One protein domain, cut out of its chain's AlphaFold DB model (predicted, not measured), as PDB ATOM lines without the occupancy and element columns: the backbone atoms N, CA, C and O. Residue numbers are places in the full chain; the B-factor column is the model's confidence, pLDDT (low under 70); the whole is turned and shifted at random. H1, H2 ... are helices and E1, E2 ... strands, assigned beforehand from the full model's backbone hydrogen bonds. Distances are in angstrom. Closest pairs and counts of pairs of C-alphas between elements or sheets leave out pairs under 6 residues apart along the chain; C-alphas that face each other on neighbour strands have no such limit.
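Overview. This is residues 9 to 17 and 33 to 137 of the 304 residues of an uncharacterized protein of Terrisporobacter othiniensis (UniProt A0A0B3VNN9). The body is one twisted sheet of five strands, curled like part of a barrel, with H1 sticking out from it as a free arm that makes the length of the whole, and H2 grazing the sheet near E4 and E1. The printed part has 114 residues, with two named helices and five named strands in the order E1, H1, E2, E3, H2, E4, E5 along the chain; the class is mixed, helices and strands. The sheet's order is E1, E4, E3, E2, E5, all antiparallel. The whole is loose, with a radius of gyration of the C-alphas of 17.1 A, and spans 61 by 31 by 24 A, only just elongated.

Along the chain. E1 takes residues 9 to 14, from C-alpha 9 at (5.605, -72.260, -24.225), and is 16.6 A long. After the cut comes H1, residues 36 to 47, 15.5 A, with C-alpha 36 at (1.323, -109.670, -21.564). E2 is residues 55 to 60, 13.7 A, and E3 is residues 63 to 74, 29.7 A, the longest strand. H2 is residues 80 to 91, 16.5 A. E4 is residues 107 to 114, 22.6 A, and E5 is residues 130 to 135, 16.5 A, ending at C-alpha 135 at (-4.617, -78.735, -28.792).

Arrangement. E1, an edge strand, is antiparallel to E4 at 162 degrees, with N 11 and O 110 at 2.9 A. E4 is antiparallel to E3 at 141 degrees, with N 111 and O 71 at 2.9 A. E3 bends by 75 degrees at residue 68, and its pairing is staggered: residues 67 to 74 pair with E4 and residues 63 to 66 with E2. E2 and E3 form a hairpin, with N 65 and O 58 at 2.8 A. E5, the other edge strand, is antiparallel to E2 at 168 degrees, with N 59 and O 132 at 2.8 A. H2 is on the sheet but only grazes it, with residues 82 to 86. H1 is not on the sheet, and H1 and H2 are apart. In H1 and H2 every O i to N i+4 pair is within hydrogen-bond range.

Size, cuts and confidence. The two C-alphas farthest apart are those of Gln 33 and Lys 126, 62.5 A. Residues 33 to 47, of which 36 to 47 belong to H1, stand free, and so do residues 88 to 93, of which 88 to 91 belong to H2; the body without them spans 36 by 28 by 25 A. Residues 18 to 32 are not printed, and C-alphas 17 and 33 are 28.1 A apart across the cut. The links H2 to E4 and E4 to E5 are long, 15 residues each. Mean pLDDT of the printed part is 84.3; residues 16 to 17, 33 and 46 to 52 are under 70.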
ATOM      1  N   LEU A   9       6.841 -72.338 -24.989       89.75
ATOM      2  CA  LEU A   9       5.605 -72.260 -24.225       89.75
ATOM      3  C   LEU A   9       5.685 -73.266 -23.076       89.75
ATOM      4  O   LEU A   9       5.920 -74.454 -23.294       89.75
ATOM      5  N   TYR A  10       5.470 -72.776 -21.860       89.62
ATOM      6  CA  TYR A  10       5.335 -73.612 -20.675       89.62
ATOM      7  C   TYR A  10       3.879 -73.629 -20.242       89.62
ATOM      8  O   TYR A  10       3.264 -72.571 -20.102       89.62
ATOM      9  N   VAL A  11       3.345 -74.823 -20.018       88.69
ATOM     10  CA  VAL A  11       1.965 -75.023 -19.580       88.69
ATOM     11  C   VAL A  11       1.975 -75.784 -18.272       88.69
ATOM     12  O   VAL A  11       2.672 -76.784 -18.130       88.69
ATOM     13  N   LEU A  12       1.185 -75.305 -17.320       87.94
ATOM     14  CA  LEU A  12       0.855 -76.040 -16.112       87.94
ATOM     15  C   LEU A  12      -0.642 -76.313 -16.159       87.94
ATOM     16  O   LEU A  12      -1.419 -75.374 -16.330       87.94
ATOM     17  N   TYR A  13      -1.047 -77.572 -16.028       85.06
ATOM     18  CA  TYR A  13      -2.462 -77.903 -15.912       85.06
ATOM     19  C   TYR A  13      -2.699 -78.892 -14.777       85.06
ATOM     20  O   TYR A  13      -1.895 -79.790 -14.509       85.06
ATOM     21  N   LYS A  14      -3.823 -78.698 -14.092       85.25
ATOM     22  CA  LYS A  14      -4.315 -79.600 -13.059       85.25
ATOM     23  C   LYS A  14      -5.158 -80.684 -13.715       85.25
ATOM     24  O   LYS A  14      -6.147 -80.387 -14.375       85.25
ATOM     25  N   SER A  15      -4.766 -81.934 -13.525       77.19
ATOM     26  CA  SER A  15      -5.553 -83.084 -13.943       77.19
ATOM     27  C   SER A  15      -6.581 -83.428 -12.865       77.19
ATOM     28  O   SER A  15      -6.230 -83.547 -11.691       77.19
ATOM     29  N   ASP A  16      -7.832 -83.659 -13.265       68.12
ATOM     30  CA  ASP A  16      -8.882 -84.197 -12.384       68.12
ATOM     31  C   ASP A  16      -8.731 -85.712 -12.137       68.12
ATOM     32  O   ASP A  16      -9.626 -86.361 -11.591       68.12
ATOM     33  N   ARG A  17      -7.598 -86.306 -12.537       63.97
ATOM     34  CA  ARG A  17      -7.334 -87.725 -12.316       63.97
ATOM     35  C   ARG A  17      -7.281 -88.057 -10.832       63.97
ATOM     36  O   ARG A  17      -6.631 -87.402 -10.018       63.97
ATOM     37  N   GLN A  33       4.894-112.331 -11.967       69.31
ATOM     38  CA  GLN A  33       4.768-113.016 -13.237       69.31
ATOM     39  C   GLN A  33       3.431-112.574 -13.829       69.31
ATOM     40  O   GLN A  33       2.453-113.310 -13.761       69.31
ATOM     41  N   ILE A  34       3.381-111.329 -14.304       86.00
ATOM     42  CA  ILE A  34       2.235-110.794 -15.023       86.00
ATOM     43  C   ILE A  34       2.335-111.241 -16.474       86.00
ATOM     44  O   ILE A  34       3.423-111.310 -17.050       86.00
ATOM     45  N   THR A  35       1.203-111.598 -17.049       90.88
ATOM     46  CA  THR A  35       1.095-111.943 -18.469       90.88
ATOM     47  C   THR A  35       1.129-110.678 -19.330       90.88
ATOM     48  O   THR A  35       0.848-109.584 -18.835       90.88
ATOM     49  N   ASN A  36       1.413-110.806 -20.632       89.94
ATOM     50  CA  ASN A  36       1.323-109.670 -21.564       89.94
ATOM     51  C   ASN A  36      -0.063-109.010 -21.513       89.94
ATOM     52  O   ASN A  36      -0.166-107.792 -21.606       89.94
ATOM     53  N   ARG A  37      -1.136-109.795 -21.321       91.94
ATOM     54  CA  ARG A  37      -2.490-109.261 -21.125       91.94
ATOM     55  C   ARG A  37      -2.552-108.291 -19.951       91.94
ATOM     56  O   ARG A  37      -3.100-107.205 -20.091       91.94
ATOM     57  N   GLU A  38      -2.047-108.695 -18.793       91.25
ATOM     58  CA  GLU A  38      -2.106-107.882 -17.575       91.25
ATOM     59  C   GLU A  38      -1.263-106.616 -17.722       91.25
ATOM     60  O   GLU A  38      -1.760-105.532 -17.432       91.25
ATOM     61  N   GLU A  39      -0.049-106.731 -18.268       88.81
ATOM     62  CA  GLU A  39       0.817-105.579 -18.538       88.81
ATOM     63  C   GLU A  39       0.174-104.592 -19.521       88.81
ATOM     64  O   GLU A  39       0.155-103.390 -19.267       88.81
ATOM     65  N   LEU A  40      -0.410-105.078 -20.620       89.12
ATOM     66  CA  LEU A  40      -1.076-104.227 -21.609       89.12
ATOM     67  C   LEU A  40      -2.338-103.567 -21.053       89.12
ATOM     68  O   LEU A  40      -2.593-102.402 -21.348       89.12
ATOM     69  N   LYS A  41      -3.122-104.273 -20.230       90.69
ATOM     70  CA  LYS A  41      -4.289-103.686 -19.557       90.69
ATOM     71  C   LYS A  41      -3.869-102.609 -18.574       90.69
ATOM     72  O   LYS A  41      -4.444-101.526 -18.590       90.69
ATOM     73  N   GLU A  42      -2.873-102.895 -17.738       84.69
ATOM     74  CA  GLU A  42      -2.310-101.900 -16.831       84.69
ATOM     75  C   GLU A  42      -1.758-100.715 -17.615       84.69
ATOM     76  O   GLU A  42      -1.994 -99.581 -17.215       84.69
ATOM     77  N   SER A  43      -1.082-100.952 -18.742       82.50
ATOM     78  CA  SER A  43      -0.632 -99.890 -19.631       82.50
ATOM     79  C   SER A  43      -1.821 -99.067 -20.101       82.50
ATOM     80  O   SER A  43      -1.876 -97.912 -19.744       82.50
ATOM     81  N   ILE A  44      -2.836 -99.616 -20.766       83.25
ATOM     82  CA  ILE A  44      -3.967 -98.822 -21.287       83.25
ATOM     83  C   ILE A  44      -4.701 -98.056 -20.173       83.25
ATOM     84  O   ILE A  44      -4.973 -96.866 -20.324       83.25
ATOM     85  N   ILE A  45      -4.955 -98.699 -19.028       77.88
ATOM     86  CA  ILE A  45      -5.639 -98.077 -17.882       77.88
ATOM     87  C   ILE A  45      -4.796 -96.944 -17.276       77.88
ATOM     88  O   ILE A  45      -5.334 -95.893 -16.934       77.88
ATOM     89  N   ASN A  46      -3.480 -97.134 -17.151       69.06
ATOM     90  CA  ASN A  46      -2.580 -96.124 -16.588       69.06
ATOM     91  C   ASN A  46      -2.138 -95.076 -17.631       69.06
ATOM     92  O   ASN A  46      -1.775 -93.959 -17.263       69.06
ATOM     93  N   ASN A  47      -2.180 -95.411 -18.921       64.56
ATOM     94  CA  ASN A  47      -1.751 -94.595 -20.060       64.56
ATOM     95  C   ASN A  47      -2.879 -93.714 -20.621       64.56
ATOM     96  O   ASN A  47      -2.575 -92.665 -21.180       64.56
ATOM     97  N   ASP A  48      -4.147 -94.016 -20.302       52.66
ATOM     98  CA  ASP A  48      -4.863 -93.263 -19.259       52.66
ATOM     99  C   ASP A  48      -4.376 -91.832 -19.012       52.66
ATOM    100  O   ASP A  48      -5.106 -90.870 -19.204       52.66
ATOM    101  N   GLY A  49      -3.123 -91.714 -18.527       45.81
ATOM    102  CA  GLY A  49      -2.458 -90.468 -18.181       45.81
ATOM    103  C   GLY A  49      -1.145 -90.069 -18.840       45.81
ATOM    104  O   GLY A  49      -0.611 -89.035 -18.428       45.81
ATOM    105  N   SER A  50      -0.695 -90.733 -19.908       51.75
ATOM    106  CA  SER A  50       0.127 -90.041 -20.910       51.75
ATOM    107  C   SER A  50      -0.829 -89.357 -21.883       51.75
ATOM    108  O   SER A  50      -1.080 -89.804 -23.000       51.75
ATOM    109  N   LEU A  51      -1.438 -88.269 -21.426       56.56
ATOM    110  CA  LEU A  51      -2.075 -87.350 -22.350       56.56
ATOM    111  C   LEU A  51      -0.980 -86.908 -23.320       56.56
ATOM    112  O   LEU A  51      -0.139 -86.092 -22.949       56.56
ATOM    113  N   ASN A  52      -0.973 -87.456 -24.536       65.56
ATOM    114  CA  ASN A  52      -0.187 -86.943 -25.654       65.56
ATOM    115  C   ASN A  52      -0.826 -85.616 -26.090       65.56
ATOM    116  O   ASN A  52      -1.309 -85.467 -27.209       65.56
ATOM    117  N   ILE A  53      -0.957 -84.677 -25.148       79.06
ATOM    118  CA  ILE A  53      -1.407 -83.317 -25.402       79.06
ATOM    119  C   ILE A  53      -0.249 -82.655 -26.106       79.06
ATOM    120  O   ILE A  53       0.795 -82.375 -25.512       79.06
ATOM    121  N   PHE A  54      -0.466 -82.413 -27.385       88.50
ATOM    122  CA  PHE A  54       0.385 -81.560 -28.166       88.50
ATOM    123  C   PHE A  54      -0.357 -80.261 -28.444       88.50
ATOM    124  O   PHE A  54      -1.469 -80.271 -28.965       88.50
ATOM    125  N   ILE A  55       0.239 -79.137 -28.060       91.12
ATOM    126  CA  ILE A  55      -0.263 -77.824 -28.456       91.12
ATOM    127  C   ILE A  55       0.408 -77.509 -29.777       91.12
ATOM    128  O   ILE A  55       1.607 -77.246 -29.799       91.12
ATOM    129  N   LYS A  56      -0.353 -77.549 -30.870       92.69
ATOM    130  CA  LYS A  56       0.203 -77.285 -32.198       92.69
ATOM    131  C   LYS A  56       0.361 -75.799 -32.475       92.69
ATOM    132  O   LYS A  56       1.315 -75.398 -33.138       92.69
ATOM    133  N   GLU A  57      -0.553 -74.984 -31.950       94.38
ATOM    134  CA  GLU A  57      -0.598 -73.554 -32.234       94.38
ATOM    135  C   GLU A  57      -1.059 -72.737 -31.026       94.38
ATOM    136  O   GLU A  57      -1.857 -73.181 -30.199       94.38
ATOM    137  N   MET A  58      -0.574 -71.500 -30.952       94.00
ATOM    138  CA  MET A  58      -1.057 -70.464 -30.050       94.00
ATOM    139  C   MET A  58      -1.371 -69.205 -30.853       94.00
ATOM    140  O   MET A  58      -0.508 -68.685 -31.557       94.00
ATOM    141  N   ASN A  59      -2.575 -68.663 -30.704       92.81
ATOM    142  CA  ASN A  59      -2.908 -67.328 -31.182       92.81
ATOM    143  C   ASN A  59      -2.818 -66.344 -30.019       92.81
ATOM    144  O   ASN A  59      -3.496 -66.511 -29.012       92.81
ATOM    145  N   MET A  60      -2.013 -65.296 -30.160       90.62
ATOM    146  CA  MET A  60      -1.893 -64.229 -29.175       90.62
ATOM    147  C   MET A  60      -2.103 -62.871 -29.847       90.62
ATOM    148  O   MET A  60      -1.290 -62.424 -30.662       90.62
ATOM    149  N   GLN A  61      -3.206 -62.200 -29.502       88.62
ATOM    150  CA  GLN A  61      -3.635 -60.928 -30.111       88.62
ATOM    151  C   GLN A  61      -3.663 -60.960 -31.658       88.62
ATOM    152  O   GLN A  61      -3.272 -59.998 -32.320       88.62
ATOM    153  N   GLY A  62      -4.087 -62.079 -32.253       86.88
ATOM    154  CA  GLY A  62      -4.135 -62.272 -33.707       86.88
ATOM    155  C   GLY A  62      -2.820 -62.745 -34.337       86.88
ATOM    156  O   GLY A  62      -2.786 -62.956 -35.549       86.88
ATOM    157  N   ASN A  63      -1.749 -62.912 -33.554       90.06
ATOM    158  CA  ASN A  63      -0.487 -63.483 -34.024       90.06
ATOM    159  C   ASN A  63      -0.477 -64.985 -33.753       90.06
ATOM    160  O   ASN A  63      -0.608 -65.389 -32.602       90.06
ATOM    161  N   ILE A  64      -0.296 -65.784 -34.798       91.75
ATOM    162  CA  ILE A  64      -0.231 -67.243 -34.698       91.75
ATOM    163  C   ILE A  64       1.228 -67.659 -34.517       91.75
ATOM    164  O   ILE A  64       2.105 -67.148 -35.213       91.75
ATOM    165  N   LEU A  65       1.452 -68.562 -33.571       92.88
ATOM    166  CA  LEU A  65       2.710 -69.248 -33.320       92.88
ATOM    167  C   LEU A  65       2.468 -70.748 -33.427       92.88
ATOM    168  O   LEU A  65       1.484 -71.230 -32.867       92.88
ATOM    169  N   SER A  66       3.360 -71.463 -34.097       93.75
ATOM    170  CA  SER A  66       3.352 -72.919 -34.175       93.75
ATOM    171  C   SER A  66       4.454 -73.534 -33.315       93.75
ATOM    172  O   SER A  66       5.492 -72.920 -33.037       93.75
ATOM    173  N   PHE A  67       4.220 -74.769 -32.881       92.69
ATOM    174  CA  PHE A  67       5.172 -75.555 -32.106       92.69
ATOM    175  C   PHE A  67       5.572 -76.804 -32.892       92.69
ATOM    176  O   PHE A  67       4.740 -77.435 -33.539       92.69
ATOM    177  N   GLN A  68       6.859 -77.155 -32.847       87.50
ATOM    178  CA  GLN A  68       7.440 -78.264 -33.627       87.50
ATOM    179  C   GLN A  68       7.829 -79.475 -32.772       87.50
ATOM    180  O   GLN A  68       8.130 -80.549 -33.284       87.50
ATOM    181  N   GLY A  69       7.830 -79.299 -31.456       83.12
ATOM    182  CA  GLY A  69       8.176 -80.337 -30.507       83.12
ATOM    183  C   GLY A  69       7.664 -79.966 -29.132       83.12
ATOM    184  O   GLY A  69       7.468 -78.792 -28.812       83.12
ATOM    185  N   GLY A  70       7.418 -80.973 -28.313       82.69
ATOM    186  CA  GLY A  70       7.053 -80.739 -26.937       82.69
ATOM    187  C   GLY A  70       6.941 -82.020 -26.151       82.69
ATOM    188  O   GLY A  70       6.820 -83.114 -26.700       82.69
ATOM    189  N   CYS A  71       6.999 -81.868 -24.842       78.12
ATOM    190  CA  CYS A  71       6.714 -82.936 -23.912       78.12
ATOM    191  C   CYS A  71       5.767 -82.415 -22.846       78.12
ATOM    192  O   CYS A  71       5.809 -81.243 -22.469       78.12
ATOM    193  N   ILE A  72       4.912 -83.300 -22.360       82.94
ATOM    194  CA  ILE A  72       4.043 -83.027 -21.232       82.94
ATOM    195  C   ILE A  72       4.015 -84.256 -20.342       82.94
ATOM    196  O   ILE A  72       3.948 -85.385 -20.822       82.94
ATOM    197  N   GLY A  73       4.118 -84.041 -19.039       78.44
ATOM    198  CA  GLY A  73       4.205 -85.132 -18.085       78.44
ATOM    199  C   GLY A  73       3.760 -84.705 -16.704       78.44
ATOM    200  O   GLY A  73       3.653 -83.520 -16.396       78.44
ATOM    201  N   SER A  74       3.471 -85.699 -15.872       80.56
ATOM    202  CA  SER A  74       3.195 -85.464 -14.462       80.56
ATOM    203  C   SER A  74       4.466 -84.979 -13.763       80.56
ATOM    204  O   SER A  74       5.547 -85.547 -13.952       80.56
ATOM    205  N   LEU A  75       4.331 -83.934 -12.943       80.19
ATOM    206  CA  LEU A  75       5.422 -83.246 -12.253       80.19
ATOM    207  C   LEU A  75       6.247 -84.184 -11.358       80.19
ATOM    208  O   LEU A  75       7.438 -83.948 -11.137       80.19
ATOM    209  N   GLU A  76       5.649 -85.289 -10.903       80.44
ATOM    210  CA  GLU A  76       6.349 -86.368 -10.202       80.44
ATOM    211  C   GLU A  76       7.547 -86.911 -11.005       80.44
ATOM    212  O   GLU A  76       8.613 -87.138 -10.431       80.44
ATOM    213  N   TYR A  77       7.420 -87.050 -12.328       75.88
ATOM    214  CA  TYR A  77       8.422 -87.700 -13.187       75.88
ATOM    215  C   TYR A  77       9.368 -86.726 -13.897       75.88
ATOM    216  O   TYR A  77      10.287 -87.157 -14.593       75.88
ATOM    217  N   HIS A  78       9.184 -85.416 -13.718       74.81
ATOM    218  CA  HIS A  78      10.046 -84.419 -14.349       74.81
ATOM    219  C   HIS A  78      11.464 -84.417 -13.772       74.81
ATOM    220  O   HIS A  78      11.685 -84.622 -12.571       74.81
ATOM    221  N   ASN A  79      12.428 -84.140 -14.651       79.25
ATOM    222  CA  ASN A  79      13.841 -84.078 -14.308       79.25
ATOM    223  C   ASN A  79      14.164 -82.861 -13.411       79.25
ATOM    224  O   ASN A  79      13.337 -81.984 -13.147       79.25
ATOM    225  N   THR A  80      15.403 -82.802 -12.922       81.75
ATOM    226  CA  THR A  80      15.859 -81.723 -12.033       81.75
ATOM    227  C   THR A  80      15.775 -80.335 -12.677       81.75
ATOM    228  O   THR A  80      15.500 -79.365 -11.974       81.75
ATOM    229  N   GLU A  81      16.004 -80.219 -13.986       81.25
ATOM    230  CA  GLU A  81      16.005 -78.932 -14.692       81.25
ATOM    231  C   GLU A  81      14.597 -78.338 -14.777       81.25
ATOM    232  O   GLU A  81      14.397 -77.179 -14.407       81.25
ATOM    233  N   ASP A  82      13.609 -79.150 -15.151       79.94
ATOM    234  CA  ASP A  82      12.203 -78.743 -15.209       79.94
ATOM    235  C   ASP A  82      11.697 -78.313 -13.823       79.94
ATOM    236  O   ASP A  82      11.061 -77.268 -13.667       79.94
ATOM    237  N   ARG A  83      12.069 -79.055 -12.771       81.00
ATOM    238  CA  ARG A  83      11.722 -78.705 -11.381       81.00
ATOM    239  C   ARG A  83      12.331 -77.369 -10.942       81.00
ATOM    240  O   ARG A  83      11.693 -76.617 -10.203       81.00
ATOM    241  N   LEU A  84      13.552 -77.052 -11.380       84.69
ATOM    242  CA  LEU A  84      14.185 -75.757 -11.105       84.69
ATOM    243  C   LEU A  84      13.494 -74.612 -11.855       84.69
ATOM    244  O   LEU A  84      13.314 -73.538 -11.275       84.69
ATOM    245  N   ALA A  85      13.078 -74.837 -13.105       82.31
ATOM    246  CA  ALA A  85      12.306 -73.861 -13.872       82.31
ATOM    247  C   ALA A  85      10.974 -73.539 -13.174       82.31
ATOM    248  O   ALA A  85      10.663 -72.371 -12.944       82.31
ATOM    249  N   ILE A  86      10.248 -74.567 -12.729       85.38
ATOM    250  CA  ILE A  86       8.983 -74.408 -12.000       85.38
ATOM    251  C   ILE A  86       9.192 -73.651 -10.692       85.38
ATOM    252  O   ILE A  86       8.481 -72.685 -10.426       85.38
ATOM    253  N   LYS A  87      10.213 -74.012  -9.903       84.81
ATOM    254  CA  LYS A  87      10.547 -73.285  -8.672       84.81
ATOM    255  C   LYS A  87      10.760 -71.791  -8.935       84.81
ATOM    256  O   LYS A  87      10.267 -70.962  -8.175       84.81
ATOM    257  N   ARG A  88      11.456 -71.438 -10.019       87.50
ATOM    258  CA  ARG A  88      11.650 -70.039 -10.417       87.50
ATOM    259  C   ARG A  88      10.320 -69.351 -10.742       87.50
ATOM    260  O   ARG A  88      10.143 -68.200 -10.360       87.50
ATOM    261  N   TYR A  89       9.384 -70.030 -11.405       89.19
ATOM    262  CA  TYR A  89       8.054 -69.475 -11.690       89.19
ATOM    263  C   TYR A  89       7.211 -69.266 -10.424       89.19
ATOM    264  O   TYR A  89       6.536 -68.240 -10.322       89.19
ATOM    265  N   ILE A  90       7.324 -70.158  -9.433       87.75
ATOM    266  CA  ILE A  90       6.731 -69.969  -8.096       87.75
ATOM    267  C   ILE A  90       7.332 -68.726  -7.422       87.75
ATOM    268  O   ILE A  90       6.602 -67.842  -6.989       87.75
ATOM    269  N   GLU A  91       8.665 -68.604  -7.384       89.44
ATOM    270  CA  GLU A  91       9.355 -67.453  -6.774       89.44
ATOM    271  C   GLU A  91       9.019 -66.114  -7.460       89.44
ATOM    272  O   GLU A  91       9.073 -65.058  -6.827       89.44
ATOM    273  N   MET A  92       8.661 -66.150  -8.746       90.81
ATOM    274  CA  MET A  92       8.201 -64.988  -9.512       90.81
ATOM    275  C   MET A  92       6.716 -64.651  -9.293       90.81
ATOM    276  O   MET A  92       6.265 -63.624  -9.801       90.81
ATOM    277  N   GLY A  93       5.964 -65.481  -8.564       88.75
ATOM    278  CA  GLY A  93       4.523 -65.314  -8.358       88.75
ATOM    279  C   GLY A  93       3.693 -65.549  -9.624       88.75
ATOM    280  O   GLY A  93       2.645 -64.932  -9.783       88.75
ATOM    281  N   LEU A  94       4.185 -66.381 -10.553       87.38
ATOM    282  CA  LEU A  94       3.490 -66.717 -11.805       87.38
ATOM    283  C   LEU A  94       2.593 -67.955 -11.689       87.38
ATOM    284  O   LEU A  94       1.791 -68.204 -12.583       87.38
ATOM    285  N   ILE A  95       2.743 -68.734 -10.617       86.69
ATOM    286  CA  ILE A  95       1.908 -69.900 -10.325       86.69
ATOM    287  C   ILE A  95       0.969 -69.524  -9.180       86.69
ATOM    288  O   ILE A  95       1.403 -68.949  -8.187       86.69
ATOM    289  N   SER A  96      -0.317 -69.812  -9.373       85.12
ATOM    290  CA  SER A  96      -1.391 -69.541  -8.417       85.12
ATOM    291  C   SER A  96      -1.301 -70.463  -7.197       85.12
ATOM    292  O   SER A  96      -1.013 -71.651  -7.344       85.12
ATOM    293  N   ASP A  97      -1.648 -69.943  -6.016       86.44
ATOM    294  CA  ASP A  97      -1.719 -70.701  -4.755       86.44
ATOM    295  C   ASP A  97      -2.756 -71.853  -4.811       86.44
ATOM    296  O   ASP A  97      -2.789 -72.721  -3.943       86.44
ATOM    297  N   GLU A  98      -3.611 -71.914  -5.842       86.31
ATOM    298  CA  GLU A  98      -4.562 -73.022  -6.051       86.31
ATOM    299  C   GLU A  98      -3.892 -74.390  -6.281       86.31
ATOM    300  O   GLU A  98      -4.553 -75.430  -6.180       86.31
ATOM    301  N   TYR A  99      -2.596 -74.389  -6.605       86.12
ATOM    302  CA  TYR A  99      -1.788 -75.587  -6.811       86.12
ATOM    303  C   TYR A  99      -1.109 -76.092  -5.528       86.12
ATOM    304  O   TYR A  99      -0.601 -77.211  -5.540       86.12
ATOM    305  N   ASP A 100      -1.124 -75.328  -4.428       85.75
ATOM    306  CA  ASP A 100      -0.365 -75.644  -3.204       85.75
ATOM    307  C   ASP A 100      -0.777 -76.979  -2.563       85.75
ATOM    308  O   ASP A 100       0.068 -77.717  -2.053       85.75
ATOM    309  N   ASP A 101      -2.069 -77.309  -2.626       86.44
ATOM    310  CA  ASP A 101      -2.648 -78.526  -2.042       86.44
ATOM    311  C   ASP A 101      -2.877 -79.645  -3.079       86.44
ATOM    312  O   ASP A 101      -3.536 -80.650  -2.792       86.44
ATOM    313  N   VAL A 102      -2.384 -79.481  -4.312       85.31
ATOM    314  CA  VAL A 102      -2.560 -80.473  -5.380       85.31
ATOM    315  C   VAL A 102      -1.407 -81.474  -5.352       85.31
ATOM    316  O   VAL A 102      -0.235 -81.109  -5.341       85.31
ATOM    317  N   ASP A 103      -1.743 -82.763  -5.371       84.50
ATOM    318  CA  ASP A 103      -0.750 -83.830  -5.492       84.50
ATOM    319  C   ASP A 103       0.079 -83.652  -6.774       84.50
ATOM    320  O   ASP A 103      -0.487 -83.491  -7.856       84.50
ATOM    321  N   LEU A 104       1.411 -83.717  -6.673       81.12
ATOM    322  CA  LEU A 104       2.321 -83.549  -7.817       81.12
ATOM    323  C   LEU A 104       2.032 -84.535  -8.954       81.12
ATOM    324  O   LEU A 104       2.313 -84.227 -10.110       81.12
ATOM    325  N   ARG A 105       1.437 -85.694  -8.647       79.31
ATOM    326  CA  ARG A 105       0.988 -86.674  -9.643       79.31
ATOM    327  C   ARG A 105      -0.082 -86.109 -10.570       79.31
ATOM    328  O   ARG A 105      -0.103 -86.450 -11.750       79.31
ATOM    329  N   ASN A 106      -0.908 -85.207 -10.045       81.44
ATOM    330  CA  ASN A 106      -2.018 -84.544 -10.724       81.44
ATOM    331  C   ASN A 106      -1.653 -83.187 -11.324       81.44
ATOM    332  O   ASN A 106      -2.492 -82.570 -11.978       81.44
ATOM    333  N   ILE A 107      -0.427 -82.709 -11.123       84.81
ATOM    334  CA  ILE A 107       0.063 -81.493 -11.764       84.81
ATOM    335  C   ILE A 107       0.870 -81.914 -12.978       84.81
ATOM    336  O   ILE A 107       1.857 -82.632 -12.848       84.81
ATOM    337  N   TYR A 108       0.470 -81.454 -14.152       85.69
ATOM    338  CA  TYR A 108       1.191 -81.737 -15.379       85.69
ATOM    339  C   TYR A 108       1.909 -80.495 -15.873       85.69
ATOM    340  O   TYR A 108       1.344 -79.399 -15.890       85.69
ATOM    341  N   PHE A 109       3.155 -80.691 -16.294       87.12
ATOM    342  CA  PHE A 109       4.005 -79.650 -16.838       87.12
ATOM    343  C   PHE A 109       4.333 -79.961 -18.295       87.12
ATOM    344  O   PHE A 109       4.857 -81.025 -18.621       87.12
ATOM    345  N   GLY A 110       3.977 -79.028 -19.170       88.00
ATOM    346  CA  GLY A 110       4.229 -79.079 -20.600       88.00
ATOM    347  C   GLY A 110       5.288 -78.068 -21.010       88.00
ATOM    348  O   GLY A 110       5.290 -76.935 -20.523       88.00
ATOM    349  N   LYS A 111       6.160 -78.465 -21.933       89.31
ATOM    350  CA  LYS A 111       7.160 -77.613 -22.576       89.31
ATOM    351  C   LYS A 111       7.059 -77.819 -24.079       89.31
ATOM    352  O   LYS A 111       7.274 -78.933 -24.545       89.31
ATOM    353  N   PHE A 112       6.755 -76.753 -24.812       91.00
ATOM    354  CA  PHE A 112       6.592 -76.775 -26.263       91.00
ATOM    355  C   PHE A 112       7.568 -75.796 -26.908       91.00
ATOM    356  O   PHE A 112       7.597 -74.616 -26.552       91.00
ATOM    357  N   ASP A 113       8.378 -76.297 -27.832       91.81
ATOM    358  CA  ASP A 113       9.387 -75.525 -28.545       91.81
ATOM    359  C   ASP A 113       8.737 -74.831 -29.743       91.81
ATOM    360  O   ASP A 113       8.132 -75.480 -30.607       91.81
ATOM    361  N   GLN A 114       8.837 -73.499 -29.774       91.56
ATOM    362  CA  GLN A 114       8.334 -72.703 -30.886       91.56
ATOM    363  C   GLN A 114       9.080 -73.100 -32.167       91.56
ATOM    364  O   GLN A 114      10.249 -73.488 -32.142       91.56
ATOM    365  N   ASN A 115       8.412 -72.993 -33.307       89.56
ATOM    366  CA  ASN A 115       9.087 -73.107 -34.586       89.56
ATOM    367  C   ASN A 115      10.162 -72.008 -34.727       89.56
ATOM    368  O   ASN A 115       9.872 -70.817 -34.585       89.56
ATOM    369  N   GLU A 116      11.406 -72.411 -34.996       85.06
ATOM    370  CA  GLU A 116      12.576 -71.522 -35.087       85.06
ATOM    371  C   GLU A 116      12.482 -70.519 -36.245       85.06
ATOM    372  O   GLU A 116      13.067 -69.434 -36.188       85.06
ATOM    373  N   GLU A 117      11.717 -70.848 -37.289       85.38
ATOM    374  CA  GLU A 117      11.498 -69.955 -38.430       85.38
ATOM    375  C   GLU A 117      10.554 -68.786 -38.090       85.38
ATOM    376  O   GLU A 117      10.503 -67.776 -38.806       85.38
ATOM    377  N   GLU A 118       9.820 -68.885 -36.980       85.56
ATOM    378  CA  GLU A 118       8.835 -67.901 -36.559       85.56
ATOM    379  C   GLU A 118       9.409 -66.884 -35.569       85.56
ATOM    380  O   GLU A 118      10.123 -67.189 -34.613       85.56
ATOM    381  N   LYS A 119       9.038 -65.616 -35.750       84.50
ATOM    382  CA  LYS A 119       9.419 -64.555 -34.815       84.50
ATOM    383  C   LYS A 119       8.411 -64.465 -33.685       84.50
ATOM    384  O   LYS A 119       7.211 -64.401 -33.938       84.50
ATOM    385  N   PHE A 120       8.910 -64.323 -32.458       84.31
ATOM    386  CA  PHE A 120       8.050 -64.006 -31.325       84.31
ATOM    387  C   PHE A 120       7.284 -62.691 -31.583       84.31
ATOM    388  O   PHE A 120       7.891 -61.704 -32.023       84.31
ATOM    389  N   PRO A 121       5.965 -62.651 -31.338       84.75
ATOM    390  CA  PRO A 121       5.124 -61.537 -31.745       84.75
ATOM    391  C   PRO A 121       5.344 -60.292 -30.881       84.75
ATOM    392  O   PRO A 121       5.746 -60.349 -29.716       84.75
ATOM    393  N   ILE A 122       5.030 -59.129 -31.453       85.19
ATOM    394  CA  ILE A 122       5.047 -57.858 -30.725       85.19
ATOM    395  C   ILE A 122       3.720 -57.718 -29.975       85.19
ATOM    396  O   ILE A 122       2.694 -57.402 -30.570       85.19
ATOM    397  N   ILE A 123       3.760 -57.922 -28.660       85.88
ATOM    398  CA  ILE A 123       2.576 -57.867 -27.792       85.88
ATOM    399  C   ILE A 123       2.243 -56.417 -27.423       85.88
ATOM    400  O   ILE A 123       3.081 -55.690 -26.869       85.88
ATOM    401  N   ASN A 124       0.992 -56.007 -27.644       87.38
ATOM    402  CA  ASN A 124       0.482 -54.732 -27.158       87.38
ATOM    403  C   ASN A 124      -0.014 -54.866 -25.715       87.38
ATOM    404  O   ASN A 124      -1.185 -55.130 -25.461       87.38
ATOM    405  N   LYS A 125       0.875 -54.593 -24.756       85.75
ATOM    406  CA  LYS A 125       0.578 -54.654 -23.310       85.75
ATOM    407  C   LYS A 125      -0.425 -53.600 -22.804       85.75
ATOM    408  O   LYS A 125      -0.649 -53.516 -21.602       85.75
ATOM    409  N   LYS A 126      -0.933 -52.714 -23.671       87.25
ATOM    410  CA  LYS A 126      -1.947 -51.703 -23.308       87.25
ATOM    411  C   LYS A 126      -3.377 -52.170 -23.574       87.25
ATOM    412  O   LYS A 126      -4.306 -51.510 -23.119       87.25
ATOM    413  N   GLU A 127      -3.533 -53.237 -24.343       84.88
ATOM    414  CA  GLU A 127      -4.806 -53.885 -24.644       84.88
ATOM    415  C   GLU A 127      -4.863 -55.217 -23.892       84.88
ATOM    416  O   GLU A 127      -3.816 -55.738 -23.499       84.88
ATOM    417  N   ASN A 128      -6.068 -55.760 -23.700       85.00
ATOM    418  CA  ASN A 128      -6.221 -57.119 -23.181       85.00
ATOM    419  C   ASN A 128      -5.468 -58.094 -24.093       85.00
ATOM    420  O   ASN A 128      -5.472 -57.957 -25.325       85.00
ATOM    421  N   ILE A 129      -4.805 -59.073 -23.491       88.06
ATOM    422  CA  ILE A 129      -4.068 -60.093 -24.222       88.06
ATOM    423  C   ILE A 129      -4.992 -61.300 -24.354       88.06
ATOM    424  O   ILE A 129      -5.106 -62.114 -23.444       88.06
ATOM    425  N   SER A 130      -5.670 -61.403 -25.498       89.56
ATOM    426  CA  SER A 130      -6.425 -62.602 -25.861       89.56
ATOM    427  C   SER A 130      -5.462 -63.697 -26.312       89.56
ATOM    428  O   SER A 130      -4.658 -63.461 -27.227       89.56
ATOM    429  N   ILE A 131      -5.564 -64.873 -25.701       92.50
ATOM    430  CA  ILE A 131      -4.771 -66.052 -26.038       92.50
ATOM    431  C   ILE A 131      -5.720 -67.204 -26.366       92.50
ATOM    432  O   ILE A 131      -6.653 -67.473 -25.613       92.50
ATOM    433  N   SER A 132      -5.467 -67.890 -27.478       94.31
ATOM    434  CA  SER A 132      -6.059 -69.195 -27.759       94.31
ATOM    435  C   SER A 132      -4.962 -70.232 -27.962       94.31
ATOM    436  O   SER A 132      -3.960 -69.955 -28.619       94.31
ATOM    437  N   LEU A 133      -5.150 -71.423 -27.406       94.25
ATOM    438  CA  LEU A 133      -4.281 -72.579 -27.602       94.25
ATOM    439  C   LEU A 133      -5.049 -73.632 -28.389       94.25
ATOM    440  O   LEU A 133      -6.157 -73.992 -27.999       94.25
ATOM    441  N   THR A 134      -4.451 -74.126 -29.465       94.62
ATOM    442  CA  THR A 134      -5.004 -75.223 -30.253       94.62
ATOM    443  C   THR A 134      -4.306 -76.515 -29.850       94.62
ATOM    444  O   THR A 134      -3.117 -76.704 -30.126       94.62
ATOM    445  N   VAL A 135      -5.046 -77.388 -29.173       91.12
ATOM    446  CA  VAL A 135      -4.617 -78.735 -28.792       91.12
ATOM    447  C   VAL A 135      -4.926 -79.678 -29.944       91.12
ATOM    448  O   VAL A 135      -6.060 -79.722 -30.411       91.12
ATOM    449  N   ASP A 136      -3.914 -80.399 -30.416       90.50
ATOM    450  CA  ASP A 136      -4.018 -81.266 -31.586       90.50
ATOM    451  C   ASP A 136      -4.916 -82.492 -31.349       90.50
ATOM    452  O   ASP A 136      -5.205 -82.859 -30.206       90.50
ATOM    453  N   GLU A 137      -5.341 -83.135 -32.441       87.06
ATOM    454  CA  GLU A 137      -6.083 -84.399 -32.384       87.06
ATOM    455  C   GLU A 137      -5.280 -85.453 -31.610       87.06
ATOM    456  O   GLU A 137      -4.076 -85.629 -31.810       87.06
TER     457      GLU A 137